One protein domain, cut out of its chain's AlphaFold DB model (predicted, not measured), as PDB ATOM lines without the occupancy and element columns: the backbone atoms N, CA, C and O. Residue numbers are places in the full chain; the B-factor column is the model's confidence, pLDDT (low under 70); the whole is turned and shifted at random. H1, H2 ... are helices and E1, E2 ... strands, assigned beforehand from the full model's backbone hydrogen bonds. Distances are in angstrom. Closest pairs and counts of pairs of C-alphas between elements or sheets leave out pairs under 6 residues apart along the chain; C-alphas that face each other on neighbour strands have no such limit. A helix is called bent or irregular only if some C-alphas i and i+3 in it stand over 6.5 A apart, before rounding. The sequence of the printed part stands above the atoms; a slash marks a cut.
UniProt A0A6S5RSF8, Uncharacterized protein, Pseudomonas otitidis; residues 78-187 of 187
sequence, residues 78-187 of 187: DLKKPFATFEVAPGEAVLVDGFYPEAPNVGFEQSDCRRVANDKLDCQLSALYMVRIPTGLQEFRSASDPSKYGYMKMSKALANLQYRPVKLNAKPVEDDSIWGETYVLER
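Overview. This is residues 78 to 187 of the 187 residues of an uncharacterized protein of Pseudomonas otitidis (UniProt A0A6S5RSF8). Look for a long, loose body built along the bent strand E3: at one end E3 and E2 make a bent hairpin, in the middle E1 and E5 lie along the two sides of E3, and three short helices, H1, H2 and H3, lie at the far end. Two long stretches with no named element, residues 78 to 97 and 159 to 170, run between the middle and the helix end and are tied by short pairings. The printed part has 110 residues, with the order E1 E2 E3 H1 H2 H3 E4 E5, and its class is mixed, helices and strands. The sheet is branched, its neighbour pairs are antiparallel, and E4 meets E5 only at a point. The whole is loose, with a radius of gyration of the C-alphas of 18.7 A, and spans 54 by 33 by 25 A.

Along the chain. Start at C-alpha 78, at (26.092, -24.849, 23.787), and pass residues 78 to 97 to reach E1, residues 98 to 100. E2, residues 106 to 117, is 22.2 A long and bends by 87 degrees at residue 109. E3, residues 120 to 133, runs 33.5 A from (12.471, -28.212, 15.314) to (30.782, -36.834, 42.038) and bends by 72 degrees at residue 124. Next come H1, residues 137 to 142, H2, residues 146 to 149, and H3, residues 152 to 158, which is 10.0 A long. E4 is residues 171 to 173; E5, residues 181 to 186, is 16.3 A long and ends at (22.058, -20.478, 35.466).

Arrangement. Begin at E3 in the strongly twisted sheet: E1 and E2 lie on one side of it, E5 on the other side. In the hairpin of E2 and E3, N 114 and O 122 are 2.8 A apart. Between E3 and E5, N 130 and O 183 are 2.9 A apart. Between E1 and E3, N 100 and O 131 are 2.9 A apart. Where E4 meets E5, C-alphas 172 and 183 face each other at 4.3 A. H1, H2 and H3 are not on the sheet. H2 and H3 touch only at the corner, the closest C-alphas being those of Pro 146 and Ser 155, 5.4 A apart; H1 is apart from both. In H1 and H3 every O i to N i+4 pair is within hydrogen-bond range; H2 is too short for such a pair.

Size, cuts and confidence. Look at the C-alphas of Ser 111 and Lys 148, the two farthest apart, at 55.2 A. Residues 148 to 153 stand free. Residues 84 to 85 pair with 167 to 168, antiparallel, and 94 to 95 with 162 to 163, parallel. The link from H3 to E4 is long. The printed part has no cut, and no printed residue is under 70 in pLDDT.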
ATOM      1  N   ASP A  78      24.831 -25.486  23.438       82.62
ATOM      2  CA  ASP A  78      26.092 -24.849  23.787       82.62
ATOM      3  C   ASP A  78      25.901 -24.034  25.063       82.62
ATOM      4  O   ASP A  78      24.967 -23.230  25.182       82.62
ATOM      5  N   LEU A  79      26.787 -24.233  26.036       84.62
ATOM      6  CA  LEU A  79      26.809 -23.418  27.244       84.62
ATOM      7  C   LEU A  79      27.567 -22.120  26.965       84.62
ATOM      8  O   LEU A  79      28.704 -22.139  26.499       84.62
ATOM      9  N   LYS A  80      26.965 -20.973  27.305       84.62
ATOM     10  CA  LYS A  80      27.620 -19.657  27.158       84.62
ATOM     11  C   LYS A  80      28.822 -19.484  28.088       84.62
ATOM     12  O   LYS A  80      29.693 -18.660  27.822       84.62
ATOM     13  N   LYS A  81      28.840 -20.219  29.199       89.25
ATOM     14  CA  LYS A  81      29.925 -20.260  30.179       89.25
ATOM     15  C   LYS A  81      30.185 -21.723  30.540       89.25
ATOM     16  O   LYS A  81      29.225 -22.489  30.617       89.25
ATOM     17  N   PRO A  82      31.443 -22.125  30.770       92.12
ATOM     18  CA  PRO A  82      31.737 -23.487  31.200       92.12
ATOM     19  C   PRO A  82      31.122 -23.748  32.578       92.12
ATOM     20  O   PRO A  82      31.157 -22.872  33.438       92.12
ATOM     21  N   PHE A  83      30.597 -24.950  32.808       93.75
ATOM     22  CA  PHE A  83      30.067 -25.346  34.118       93.75
ATOM     23  C   PHE A  83      31.173 -25.417  35.181       93.75
ATOM     24  O   PHE A  83      31.056 -24.853  36.272       93.75
ATOM     25  N   ALA A  84      32.282 -26.055  34.813       94.44
ATOM     26  CA  ALA A  84      33.487 -26.191  35.611       94.44
ATOM     27  C   ALA A  84      34.718 -25.987  34.720       94.44
ATOM     28  O   ALA A  84      34.698 -26.306  33.531       94.44
ATOM     29  N   THR A  85      35.794 -25.458  35.295       95.38
ATOM     30  CA  THR A  85      37.076 -25.255  34.609       95.38
ATOM     31  C   THR A  85      38.221 -25.785  35.451       95.38
ATOM     32  O   THR A  85      38.198 -25.664  36.673       95.38
ATOM     33  N   PHE A  86      39.244 -26.320  34.801       95.06
ATOM     34  CA  PHE A  86      40.504 -26.711  35.419       95.06
ATOM     35  C   PHE A  86      41.635 -26.485  34.417       95.06
ATOM     36  O   PHE A  86      41.401 -26.387  33.212       95.06
ATOM     37  N   GLU A  87      42.858 -26.385  34.920       94.50
ATOM     38  CA  GLU A  87      44.054 -26.178  34.106       94.50
ATOM     39  C   GLU A  87      44.922 -27.433  34.128       94.50
ATOM     40  O   GLU A  87      45.033 -28.095  35.163       94.50
ATOM     41  N   VAL A  88      45.541 -27.734  32.986       93.56
ATOM     42  CA  VAL A  88      46.432 -28.883  32.799       93.56
ATOM     43  C   VAL A  88      47.661 -28.419  32.034       93.56
ATOM     44  O   VAL A  88      47.541 -27.813  30.966       93.56
ATOM     45  N   ALA A  89      48.844 -28.694  32.571       92.06
ATOM     46  CA  ALA A  89      50.096 -28.417  31.882       92.06
ATOM     47  C   ALA A  89      50.401 -29.491  30.813       92.06
ATOM     48  O   ALA A  89      49.945 -30.633  30.922       92.06
ATOM     49  N   PRO A  90      51.203 -29.181  29.776       90.62
ATOM     50  CA  PRO A  90      51.623 -30.180  28.796       90.62
ATOM     51  C   PRO A  90      52.275 -31.403  29.458       90.62
ATOM     52  O   PRO A  90      53.239 -31.275  30.208       90.62
ATOM     53  N   GLY A  91      51.756 -32.594  29.157       86.31
ATOM     54  CA  GLY A  91      52.254 -33.858  29.711       86.31
ATOM     55  C   GLY A  91      51.789 -34.172  31.138       86.31
ATOM     56  O   GLY A  91      52.165 -35.216  31.669       86.31
ATOM     57  N   GLU A  92      50.971 -33.315  31.752       90.19
ATOM     58  CA  GLU A  92      50.375 -33.567  33.062       90.19
ATOM     59  C   GLU A  92      49.170 -34.515  32.939       90.19
ATOM     60  O   GLU A  92      48.312 -34.351  32.070       90.19
ATOM     61  N   ALA A  93      49.094 -35.499  33.835       91.06
ATOM     62  CA  ALA A  93      47.897 -36.300  34.049       91.06
ATOM     63  C   ALA A  93      47.214 -35.818  35.332       91.06
ATOM     64  O   ALA A  93      47.809 -35.871  36.411       91.06
ATOM     65  N   VAL A  94      45.961 -35.375  35.220       93.50
ATOM     66  CA  VAL A  94      45.176 -34.894  36.362       93.50
ATOM     67  C   VAL A  94      43.933 -35.738  36.587       93.50
ATOM     68  O   VAL A  94      43.331 -36.262  35.651       93.50
ATOM     69  N   LEU A  95      43.549 -35.839  37.851       93.44
ATOM     70  CA  LEU A  95      42.276 -36.364  38.305       93.44
ATOM     71  C   LEU A  95      41.408 -35.184  38.740       93.44
ATOM     72  O   LEU A  95      41.840 -34.383  39.564       93.44
ATOM     73  N   VAL A  96      40.203 -35.082  38.199       94.56
ATOM     74  CA  VAL A  96      39.232 -34.028  38.520       94.56
ATOM     75  C   VAL A  96      37.915 -34.669  38.927       94.56
ATOM     76  O   VAL A  96      37.635 -35.800  38.528       94.56
ATOM     77  N   ASP A  97      37.104 -33.944  39.689       93.12
ATOM     78  CA  ASP A  97      35.762 -34.405  40.039       93.12
ATOM     79  C   ASP A  97      34.893 -34.646  38.802       93.12
ATOM     80  O   ASP A  97      34.998 -33.946  37.788       93.12
ATOM     81  N   GLY A  98      34.012 -35.638  38.915       92.69
ATOM     82  CA  GLY A  98      33.019 -35.953  37.901       92.69
ATOM     83  C   GLY A  98      31.764 -35.100  38.053       92.69
ATOM     84  O   GLY A  98      31.430 -34.644  39.146       92.69
ATOM     85  N   PHE A  99      31.039 -34.931  36.952       93.94
ATOM     86  CA  PHE A  99      29.721 -34.305  36.943       93.94
ATOM     87  C   PHE A  99      28.749 -35.193  36.188       93.94
ATOM     88  O   PHE A  99      29.043 -35.623  35.070       93.94
ATOM     89  N   TYR A 100      27.608 -35.469  36.808       92.12
ATOM     90  CA  TYR A 100      26.596 -36.358  36.262       92.12
ATOM     91  C   TYR A 100      25.254 -35.629  36.097       92.12
ATOM     92  O   TYR A 100      24.785 -34.996  37.046       92.12
ATOM     93  N   PRO A 101      24.625 -35.690  34.909       90.94
ATOM     94  CA  PRO A 101      23.313 -35.101  34.679       90.94
ATOM     95  C   PRO A 101      22.200 -36.037  35.176       90.94
ATOM     96  O   PRO A 101      21.711 -36.883  34.428       90.94
ATOM     97  N   GLU A 102      21.782 -35.885  36.432       88.25
ATOM     98  CA  GLU A 102      20.618 -36.599  36.968       88.25
ATOM     99  C   GLU A 102      19.313 -35.920  36.532       88.25
ATOM    100  O   GLU A 102      19.129 -34.722  36.730       88.25
ATOM    101  N   ALA A 103      18.418 -36.671  35.885       84.50
ATOM    102  CA  ALA A 103      17.168 -36.120  35.378       84.50
ATOM    103  C   ALA A 103      16.186 -35.813  36.531       84.50
ATOM    104  O   ALA A 103      15.962 -36.695  37.360       84.50
ATOM    105  N   PRO A 104      15.521 -34.639  36.539       85.50
ATOM    106  CA  PRO A 104      15.590 -33.569  35.539       85.50
ATOM    107  C   PRO A 104      16.840 -32.680  35.692       85.50
ATOM    108  O   PRO A 104      17.022 -32.007  36.697       85.50
ATOM    109  N   ASN A 105      17.669 -32.605  34.645       87.69
ATOM    110  CA  ASN A 105      18.978 -31.939  34.687       87.69
ATOM    111  C   ASN A 105      19.031 -30.599  33.931       87.69
ATOM    112  O   ASN A 105      20.084 -29.972  33.840       87.69
ATOM    113  N   VAL A 106      17.928 -30.161  33.328       88.88
ATOM    114  CA  VAL A 106      17.872 -28.954  32.491       88.88
ATOM    115  C   VAL A 106      16.596 -28.168  32.768       88.88
ATOM    116  O   VAL A 106      15.513 -28.741  32.865       88.88
ATOM    117  N   GLY A 107      16.731 -26.849  32.884       85.81
ATOM    118  CA  GLY A 107      15.625 -25.911  33.040       85.81
ATOM    119  C   GLY A 107      15.304 -25.195  31.730       85.81
ATOM    120  O   GLY A 107      16.210 -24.741  31.021       85.81
ATOM    121  N   PHE A 108      14.009 -25.054  31.439       83.38
ATOM    122  CA  PHE A 108      13.496 -24.246  30.334       83.38
ATOM    123  C   PHE A 108      12.274 -23.460  30.777       83.38
ATOM    124  O   PHE A 108      11.444 -23.960  31.534       83.38
ATOM    125  N   GLU A 109      12.122 -22.266  30.221       83.94
ATOM    126  CA  GLU A 109      10.861 -21.541  30.256       83.94
ATOM    127  C   GLU A 109      10.160 -21.703  28.908       83.94
ATOM    128  O   GLU A 109      10.783 -21.601  27.850       83.94
ATOM    129  N   GLN A 110       8.849 -21.947  28.917       80.56
ATOM    130  CA  GLN A 110       8.090 -22.119  27.675       80.56
ATOM    131  C   GLN A 110       8.129 -20.856  26.795       80.56
ATOM    132  O   GLN A 110       8.130 -20.962  25.570       80.56
ATOM    133  N   SER A 111       8.205 -19.673  27.413       85.75
ATOM    134  CA  SER A 111       8.381 -18.373  26.747       85.75
ATOM    135  C   SER A 111       9.700 -18.245  25.985       85.75
ATOM    136  O   SER A 111       9.767 -17.488  25.019       85.75
ATOM    137  N   ASP A 112      10.725 -19.000  26.382       85.56
ATOM    138  CA  ASP A 112      12.059 -18.985  25.779       85.56
ATOM    139  C   ASP A 112      12.197 -19.981  24.613       85.56
ATOM    140  O   ASP A 112      13.272 -20.101  24.015       85.56
ATOM    141  N   CYS A 113      11.118 -20.691  24.270       88.88
ATOM    142  CA  CYS A 113      11.060 -21.652  23.176       88.88
ATOM    143  C   CYS A 113      10.335 -21.084  21.956       88.88
ATOM    144  O   CYS A 113       9.184 -20.655  22.022       88.88
ATOM    145  N   ARG A 114      10.976 -21.179  20.790       91.12
ATOM    146  CA  ARG A 114      10.379 -20.849  19.493       91.12
ATOM    147  C   ARG A 114      10.459 -22.034  18.543       91.12
ATOM    148  O   ARG A 114      11.494 -22.688  18.423       91.12
ATOM    149  N   ARG A 115       9.372 -22.297  17.820       90.75
ATOM    150  CA  ARG A 115       9.384 -23.281  16.737       90.75
ATOM    151  C   ARG A 115      10.052 -22.665  15.511       90.75
ATOM    152  O   ARG A 115       9.604 -21.632  15.022       90.75
ATOM    153  N   VAL A 116      11.141 -23.273  15.055       92.06
ATOM    154  CA  VAL A 116      11.950 -22.785  13.922       92.06
ATOM    155  C   VAL A 116      11.780 -23.644  12.666       92.06
ATOM    156  O   VAL A 116      12.113 -23.192  11.576       92.06
ATOM    157  N   ALA A 117      11.235 -24.857  12.806       90.31
ATOM    158  CA  ALA A 117      10.730 -25.696  11.719       90.31
ATOM    159  C   ALA A 117       9.613 -26.616  12.246       90.31
ATOM    160  O   ALA A 117       9.354 -26.638  13.447       90.31
ATOM    161  N   ASN A 118       8.960 -27.381  11.367       88.31
ATOM    162  CA  ASN A 118       7.846 -28.264  11.749       88.31
ATOM    163  C   ASN A 118       8.218 -29.259  12.863       88.31
ATOM    164  O   ASN A 118       7.397 -29.514  13.735       88.31
ATOM    165  N   ASP A 119       9.451 -29.755  12.845       86.94
ATOM    166  CA  ASP A 119      10.030 -30.755  13.747       86.94
ATOM    167  C   ASP A 119      11.143 -30.180  14.641       86.94
ATOM    168  O   ASP A 119      11.885 -30.925  15.278       86.94
ATOM    169  N   LYS A 120      11.314 -28.850  14.674       90.12
ATOM    170  CA  LYS A 120      12.471 -28.212  15.314       90.12
ATOM    171  C   LYS A 120      12.070 -27.048  16.207       90.12
ATOM    172  O   LYS A 120      11.492 -26.061  15.740       90.12
ATOM    173  N   LEU A 121      12.462 -27.121  17.476       89.75
ATOM    174  CA  LEU A 121      12.377 -26.015  18.427       89.75
ATOM    175  C   LEU A 121      13.764 -25.482  18.772       89.75
ATOM    176  O   LEU A 121      14.729 -26.227  18.911       89.75
ATOM    177  N   ASP A 122      13.846 -24.173  18.935       89.00
ATOM    178  CA  ASP A 122      14.991 -23.489  19.512       89.00
ATOM    179  C   ASP A 122      14.546 -22.904  20.852       89.00
ATOM    180  O   ASP A 122      13.678 -22.034  20.895       89.00
ATOM    181  N   CYS A 123      15.097 -23.439  21.935       88.19
ATOM    182  CA  CYS A 123      14.803 -23.041  23.304       88.19
ATOM    183  C   CYS A 123      16.056 -22.477  23.956       88.19
ATOM    184  O   CYS A 123      17.148 -23.050  23.845       88.19
ATOM    185  N   GLN A 124      15.919 -21.382  24.693       87.50
ATOM    186  CA  GLN A 124      17.003 -20.936  25.552       87.50
ATOM    187  C   GLN A 124      17.028 -21.760  26.847       87.50
ATOM    188  O   GLN A 124      16.016 -21.911  27.520       87.50
ATOM    189  N   LEU A 125      18.195 -22.322  27.175       88.31
ATOM    190  CA  LEU A 125      18.417 -23.022  28.441       88.31
ATOM    191  C   LEU A 125      18.428 -21.982  29.570       88.31
ATOM    192  O   LEU A 125      19.206 -21.023  29.491       88.31
ATOM    193  N   SER A 126      17.580 -22.157  30.585       88.88
ATOM    194  CA  SER A 126      17.559 -21.281  31.764       88.88
ATOM    195  C   SER A 126      18.531 -21.765  32.840       88.88
ATOM    196  O   SER A 126      19.210 -20.947  33.459       88.88
ATOM    197  N   ALA A 127      18.663 -23.086  32.995       91.00
ATOM    198  CA  ALA A 127      19.544 -23.710  33.975       91.00
ATOM    199  C   ALA A 127      20.070 -25.079  33.508       91.00
ATOM    200  O   ALA A 127      19.376 -25.816  32.806       91.00
ATOM    201  N   LEU A 128      21.287 -25.432  33.925       92.88
ATOM    202  CA  LEU A 128      21.855 -26.781  33.840       92.88
ATOM    203  C   LEU A 128      22.175 -27.273  35.250       92.88
ATOM    204  O   LEU A 128      22.975 -26.644  35.939       92.88
ATOM    205  N   TYR A 129      21.608 -28.409  35.637       94.19
ATOM    206  CA  TYR A 129      21.855 -29.069  36.913       94.19
ATOM    207  C   TYR A 129      22.778 -30.262  36.691       94.19
ATOM    208  O   TYR A 129      22.548 -31.076  35.795       94.19
ATOM    209  N   MET A 130      23.837 -30.366  37.488       95.12
ATOM    210  CA  MET A 130      24.686 -31.553  37.516       95.12
ATOM    211  C   MET A 130      25.049 -31.911  38.947       95.12
ATOM    212  O   MET A 130      25.414 -31.045  39.741       95.12
ATOM    213  N   VAL A 131      25.013 -33.203  39.242       95.50
ATOM    214  CA  VAL A 131      25.480 -33.752  40.507       95.50
ATOM    215  C   VAL A 131      26.996 -33.856  40.459       95.50
ATOM    216  O   VAL A 131      27.559 -34.422  39.515       95.50
ATOM    217  N   ARG A 132      27.676 -33.296  41.461       94.31
ATOM    218  CA  ARG A 132      29.126 -33.429  41.605       94.31
ATOM    219  C   ARG A 132      29.441 -34.777  42.237       94.31
ATOM    220  O   ARG A 132      29.026 -35.056  43.358       94.31
ATOM    221  N   ILE A 133      30.242 -35.572  41.539       91.75
ATOM    222  CA  ILE A 133      30.782 -36.834  42.038       91.75
ATOM    223  C   ILE A 133      32.220 -36.559  42.484       91.75
ATOM    224  O   ILE A 133      33.113 -36.473  41.628       91.75
ATOM    225  N   PRO A 134      32.464 -36.368  43.795       88.12
ATOM    226  CA  PRO A 134      33.809 -36.132  44.288       88.12
ATOM    227  C   PRO A 134      34.680 -37.351  44.000       88.12
ATOM    228  O   PRO A 134      34.243 -38.497  44.131       88.12
ATOM    229  N   THR A 135      35.923 -37.107  43.609       85.88
ATOM    230  CA  THR A 135      36.901 -38.171  43.393       85.88
ATOM    231  C   THR A 135      38.101 -38.003  44.313       85.88
ATOM    232  O   THR A 135      38.420 -36.902  44.764       85.88
ATOM    233  N   GLY A 136      38.790 -39.105  44.584       84.94
ATOM    234  CA  GLY A 136      40.010 -39.102  45.365       84.94
ATOM    235  C   GLY A 136      41.121 -39.881  44.673       84.94
ATOM    236  O   GLY A 136      40.922 -40.849  43.931       84.94
ATOM    237  N   LEU A 137      42.354 -39.424  44.904       88.12
ATOM    238  CA  LEU A 137      43.544 -40.085  44.369       88.12
ATOM    239  C   LEU A 137      43.713 -41.499  44.914       88.12
ATOM    240  O   LEU A 137      44.333 -42.331  44.254       88.12
ATOM    241  N   GLN A 138      43.233 -41.761  46.129       86.50
ATOM    242  CA  GLN A 138      43.426 -43.048  46.779       86.50
ATOM    243  C   GLN A 138      42.602 -44.137  46.092       86.50
ATOM    244  O   GLN A 138      43.132 -45.209  45.807       86.50
ATOM    245  N   GLU A 139      41.355 -43.831  45.746       84.06
ATOM    246  CA  GLU A 139      40.447 -44.693  44.997       84.06
ATOM    247  C   GLU A 139      41.071 -45.047  43.646       84.06
ATOM    248  O   GLU A 139      41.189 -46.225  43.306       84.06
ATOM    249  N   PHE A 140      41.595 -44.050  42.927       83.88
ATOM    250  CA  PHE A 140      42.268 -44.282  41.650       83.88
ATOM    251  C   PHE A 140      43.539 -45.131  41.793       83.88
ATOM    252  O   PHE A 140      43.767 -46.054  41.015       83.88
ATOM    253  N   ARG A 141      44.373 -44.856  42.802       85.31
ATOM    254  CA  ARG A 141      45.617 -45.609  43.055       85.31
ATOM    255  C   ARG A 141      45.368 -47.043  43.514       85.31
ATOM    256  O   ARG A 141      46.251 -47.882  43.363       85.31
ATOM    257  N   SER A 142      44.194 -47.316  44.076       86.19
ATOM    258  CA  SER A 142      43.776 -48.662  44.468       86.19
ATOM    259  C   SER A 142      43.260 -49.502  43.293       86.19
ATOM    260  O   SER A 142      43.155 -50.724  43.409       86.19
ATOM    261  N   ALA A 143      42.964 -48.868  42.152       85.62
ATOM    262  CA  ALA A 143      42.509 -49.552  40.953       85.62
ATOM    263  C   ALA A 143      43.605 -50.448  40.349       85.62
ATOM    264  O   ALA A 143      44.802 -50.294  40.594       85.62
ATOM    265  N   SER A 144      43.186 -51.412  39.526       87.25
ATOM    266  CA  SER A 144      44.130 -52.298  38.843       87.25
ATOM    267  C   SER A 144      45.008 -51.516  37.872       87.25
ATOM    268  O   SER A 144      44.500 -50.859  36.967       87.25
ATOM    269  N   ASP A 145      46.326 -51.642  38.036       89.31
ATOM    270  CA  ASP A 145      47.298 -51.033  37.130       89.31
ATOM    271  C   ASP A 145      47.022 -51.463  35.671       89.31
ATOM    272  O   ASP A 145      47.028 -52.668  35.384       89.31
ATOM    273  N   PRO A 146      46.815 -50.510  34.737       92.12
ATOM    274  CA  PRO A 146      46.604 -50.799  33.319       92.12
ATOM    275  C   PRO A 146      47.705 -51.654  32.678       92.12
ATOM    276  O   PRO A 146      47.450 -52.340  31.684       92.12
ATOM    277  N   SER A 147      48.920 -51.659  33.243       92.88
ATOM    278  CA  SER A 147      50.023 -52.526  32.808       92.88
ATOM    279  C   SER A 147      49.652 -54.014  32.837       92.88
ATOM    280  O   SER A 147      50.062 -54.756  31.944       92.88
ATOM    281  N   LYS A 148      48.788 -54.438  33.773       93.12
ATOM    282  CA  LYS A 148      48.286 -55.821  33.888       93.12
ATOM    283  C   LYS A 148      47.446 -56.263  32.689       93.12
ATOM    284  O   LYS A 148      47.314 -57.458  32.449       93.12
ATOM    285  N   TYR A 149      46.912 -55.309  31.931       94.50
ATOM    286  CA  TYR A 149      46.121 -55.544  30.723       94.50
ATOM    287  C   TYR A 149      46.884 -55.161  29.440       94.50
ATOM    288  O   TYR A 149      46.284 -55.041  28.378       94.50
ATOM    289  N   GLY A 150      48.205 -54.945  29.526       94.56
ATOM    290  CA  GLY A 150      49.062 -54.603  28.384       94.56
ATOM    291  C   GLY A 150      49.200 -53.101  28.092       94.56
ATOM    292  O   GLY A 150      49.915 -52.722  27.162       94.56
ATOM    293  N   TYR A 151      48.594 -52.213  28.889       93.75
ATOM    294  CA  TYR A 151      48.599 -50.763  28.646       93.75
ATOM    295  C   TYR A 151      49.761 -50.034  29.344       93.75
ATOM    296  O   TYR A 151      49.572 -49.128  30.158       93.75
ATOM    297  N   MET A 152      51.002 -50.380  28.985       93.62
ATOM    298  CA  MET A 152      52.217 -49.832  29.620       93.62
ATOM    299  C   MET A 152      52.349 -48.302  29.520       93.62
ATOM    300  O   MET A 152      52.827 -47.657  30.452       93.62
ATOM    301  N   LYS A 153      51.941 -47.701  28.393       90.81
ATOM    302  CA  LYS A 153      52.002 -46.237  28.209       90.81
ATOM    303  C   LYS A 153      51.027 -45.507  29.136       90.81
ATOM    304  O   LYS A 153      51.388 -44.482  29.699       90.81
ATOM    305  N   MET A 154      49.828 -46.062  29.311       88.94
ATOM    306  CA  MET A 154      48.803 -45.514  30.199       88.94
ATOM    307  C   MET A 154      49.240 -45.615  31.660       88.94
ATOM    308  O   MET A 154      49.172 -44.624  32.375       88.94
ATOM    309  N   SER A 155      49.780 -46.767  32.071       90.75
ATOM    310  CA  SER A 155      50.360 -46.952  33.409       90.75
ATOM    311  C   SER A 155      51.423 -45.887  33.725       90.75
ATOM    312  O   SER A 155      51.335 -45.198  34.738       90.75
ATOM    313  N   LYS A 156      52.364 -45.639  32.797       90.00
ATOM    314  CA  LYS A 156      53.370 -44.572  32.948       90.00
ATOM    315  C   LYS A 156      52.767 -43.169  33.018       90.00
ATOM    316  O   LYS A 156      53.230 -42.364  33.817       90.00
ATOM    317  N   ALA A 157      51.766 -42.871  32.189       87.56
ATOM    318  CA  ALA A 157      51.105 -41.567  32.193       87.56
ATOM    319  C   ALA A 157      50.372 -41.301  33.518       87.56
ATOM    320  O   ALA A 157      50.425 -40.196  34.047       87.56
ATOM    321  N   LEU A 158      49.739 -42.330  34.085       89.75
ATOM    322  CA  LEU A 158      48.973 -42.240  35.328       89.75
ATOM    323  C   LEU A 158      49.831 -42.355  36.596       89.75
ATOM    324  O   LEU A 158      49.344 -42.057  37.684       89.75
ATOM    325  N   ALA A 159      51.103 -42.750  36.485       87.19
ATOM    326  CA  ALA A 159      51.999 -42.895  37.635       87.19
ATOM    327  C   ALA A 159      52.145 -41.595  38.446       87.19
ATOM    328  O   ALA A 159      52.261 -41.637  39.669       87.19
ATOM    329  N   ASN A 160      52.086 -40.445  37.766       86.75
ATOM    330  CA  ASN A 160      52.188 -39.115  38.370       86.75
ATOM    331  C   ASN A 160      50.833 -38.400  38.461       86.75
ATOM    332  O   ASN A 160      50.806 -37.173  38.495       86.75
ATOM    333  N   LEU A 161      49.720 -39.142  38.476       91.19
ATOM    334  CA  LEU A 161      48.387 -38.557  38.572       91.19
ATOM    335  C   LEU A 161      48.265 -37.690  39.833       91.19
ATOM    336  O   LEU A 161      48.556 -38.144  40.950       91.19
ATOM    337  N   GLN A 162      47.801 -36.457  39.646       90.88
ATOM    338  CA  GLN A 162      47.532 -35.511  40.727       90.88
ATOM    339  C   GLN A 162      46.067 -35.097  40.718       90.88
ATOM    340  O   GLN A 162      45.481 -34.890  39.659       90.88
ATOM    341  N   TYR A 163      45.477 -34.958  41.902       93.31
ATOM    342  CA  TYR A 163      44.147 -34.386  42.020       93.31
ATOM    343  C   TYR A 163      44.214 -32.892  41.727       93.31
ATOM    344  O   TYR A 163      45.057 -32.178  42.279       93.31
ATOM    345  N   ARG A 164      43.307 -32.420  40.876       94.19
ATOM    346  CA  ARG A 164      43.154 -31.020  40.521       94.19
ATOM    347  C   ARG A 164      41.738 -30.568  40.887       94.19
ATOM    348  O   ARG A 164      40.781 -31.005  40.252       94.19
ATOM    349  N   PRO A 165      41.593 -29.660  41.866       92.19
ATOM    350  CA  PRO A 165      40.306 -29.052  42.154       92.19
ATOM    351  C   PRO A 165      39.770 -28.316  40.928       92.19
ATOM    352  O   PRO A 165      40.494 -27.562  40.272       92.19
ATOM    353  N   VAL A 166      38.490 -28.513  40.641       94.31
ATOM    354  CA  VAL A 166      37.787 -27.763  39.603       94.31
ATOM    355  C   VAL A 166      37.308 -26.423  40.152       94.31
ATOM    356  O   VAL A 166      36.828 -26.319  41.280       94.31
ATOM    357  N   LYS A 167      37.408 -25.378  39.333       95.38
ATOM    358  CA  LYS A 167      36.758 -24.095  39.585       95.38
ATOM    359  C   LYS A 167      35.341 -24.155  39.025       95.38
ATOM    360  O   LYS A 167      35.160 -24.245  37.811       95.38
ATOM    361  N   LEU A 168      34.358 -24.110  39.916       94.62
ATOM    362  CA  LEU A 168      32.941 -24.144  39.571       94.62
ATOM    363  C   LEU A 168      32.432 -22.743  39.232       94.62
ATOM    364  O   LEU A 168      32.670 -21.795  39.980       94.62
ATOM    365  N   ASN A 169      31.716 -22.628  38.114       94.62
ATOM    366  CA  ASN A 169      30.886 -21.457  37.816       94.62
ATOM    367  C   ASN A 169      29.415 -21.686  38.208       94.62
ATOM    368  O   ASN A 169      28.624 -20.745  38.195       94.62
ATOM    369  N   ALA A 170      29.066 -22.930  38.543       94.31
ATOM    370  CA  ALA A 170      27.776 -23.337  39.077       94.31
ATOM    371  C   ALA A 170      27.708 -23.140  40.603       94.31
ATOM    372  O   ALA A 170      28.737 -23.123  41.283       94.31
ATOM    373  N   LYS A 171      26.494 -23.008  41.145       95.12
ATOM    374  CA  LYS A 171      26.231 -22.856  42.586       95.12
ATOM    375  C   LYS A 171      25.584 -24.122  43.148       95.12
ATOM    376  O   LYS A 171      24.796 -24.723  42.422       95.12
ATOM    377  N   PRO A 172      25.877 -24.516  44.396       94.44
ATOM    378  CA  PRO A 172      25.186 -25.636  45.020       94.44
ATOM    379  C   PRO A 172      23.699 -25.306  45.191       94.44
ATOM    380  O   PRO A 172      23.336 -24.149  45.430       94.44
ATOM    381  N   VAL A 173      22.856 -26.323  45.062       93.31
ATOM    382  CA  VAL A 173      21.417 -26.257  45.321       93.31
ATOM    383  C   VAL A 173      21.013 -27.404  46.233       93.31
ATOM    384  O   VAL A 173      21.619 -28.473  46.208       93.31
ATOM    385  N   GLU A 174      19.997 -27.158  47.051       87.69
ATOM    386  CA  GLU A 174      19.390 -28.197  47.871       87.69
ATOM    387  C   GLU A 174      18.515 -29.081  46.977       87.69
ATOM    388  O   GLU A 174      17.647 -28.580  46.260       87.69
ATOM    389  N   ASP A 175      18.810 -30.377  46.970       84.69
ATOM    390  CA  ASP A 175      18.175 -31.388  46.130       84.69
ATOM    391  C   ASP A 175      18.332 -32.767  46.791       84.69
ATOM    392  O   ASP A 175      19.240 -32.975  47.600       84.69
ATOM    393  N   ASP A 176      17.468 -33.714  46.427       81.44
ATOM    394  CA  ASP A 176      17.386 -35.052  47.029       81.44
ATOM    395  C   ASP A 176      18.251 -36.097  46.290       81.44
ATOM    396  O   ASP A 176      17.981 -37.302  46.346       81.44
ATOM    397  N   SER A 177      19.295 -35.661  45.576       83.56
ATOM    398  CA  SER A 177      20.167 -36.577  44.835       83.56
ATOM    399  C   SER A 177      20.867 -37.566  45.769       83.56
ATOM    400  O   SER A 177      21.571 -37.201  46.713       83.56
ATOM    401  N   ILE A 178      20.742 -38.855  45.455       84.44
ATOM    402  CA  ILE A 178      21.430 -39.927  46.185       84.44
ATOM    403  C   ILE A 178      22.917 -40.043  45.814       84.44
ATOM    404  O   ILE A 178      23.655 -40.794  46.456       84.44
ATOM    405  N   TRP A 179      23.358 -39.350  44.760       85.00
ATOM    406  CA  TRP A 179      24.700 -39.497  44.187       85.00
ATOM    407  C   TRP A 179      25.700 -38.467  44.709       85.00
ATOM    408  O   TRP A 179      26.907 -38.707  44.641       85.00
ATOM    409  N   GLY A 180      25.229 -37.330  45.219       86.75
ATOM    410  CA  GLY A 180      26.087 -36.246  45.684       86.75
ATOM    411  C   GLY A 180      25.363 -34.906  45.759       86.75
ATOM    412  O   GLY A 180      24.144 -34.833  45.681       86.75
ATOM    413  N   GLU A 181      26.135 -33.832  45.906       93.44
ATOM    414  CA  GLU A 181      25.602 -32.468  45.931       93.44
ATOM    415  C   GLU A 181      25.299 -31.979  44.506       93.44
ATOM    416  O   GLU A 181      26.151 -32.064  43.610       93.44
ATOM    417  N   THR A 182      24.096 -31.443  44.301       95.12
ATOM    418  CA  THR A 182      23.654 -30.891  43.017       95.12
ATOM    419  C   THR A 182      24.123 -29.444  42.860       95.12
ATOM    420  O   THR A 182      24.037 -28.628  43.777       95.12
ATOM    421  N   TYR A 183      24.616 -29.104  41.670       95.81
ATOM    422  CA  TYR A 183      25.055 -27.759  41.305       95.81
ATOM    423  C   TYR A 183      24.289 -27.255  40.083       95.81
ATOM    424  O   TYR A 183      24.124 -27.984  39.106       95.81
ATOM    425  N   VAL A 184      23.889 -25.983  40.106       94.88
ATOM    426  CA  VAL A 184      23.177 -25.313  39.015       94.88
ATOM    427  C   VAL A 184      24.039 -24.245  38.342       94.88
ATOM    428  O   VAL A 184      24.609 -23.364  38.993       94.88
ATOM    429  N   LEU A 185      24.123 -24.307  37.016       94.25
ATOM    430  CA  LEU A 185      24.603 -23.222  36.169       94.25
ATOM    431  C   LEU A 185      23.397 -22.530  35.540       94.25
ATOM    432  O   LEU A 185      22.794 -23.049  34.601       94.25
ATOM    433  N   GLU A 186      23.073 -21.352  36.051       90.81
ATOM    434  CA  GLU A 186      22.058 -20.478  35.466       90.81
ATOM    435  C   GLU A 186      22.634 -19.686  34.282       90.81
ATOM    436  O   GLU A 186      23.847 -19.462  34.176       90.81
ATOM    437  N   ARG A 187      21.737 -19.283  33.382       80.75
ATOM    438  CA  ARG A 187      22.015 -18.444  32.210       80.75
ATOM    439  C   ARG A 187      22.800 -17.160  32.524       80.75
ATOM    440  O   ARG A 187      22.446 -16.437  33.475       80.75
TER     441      ARG A 187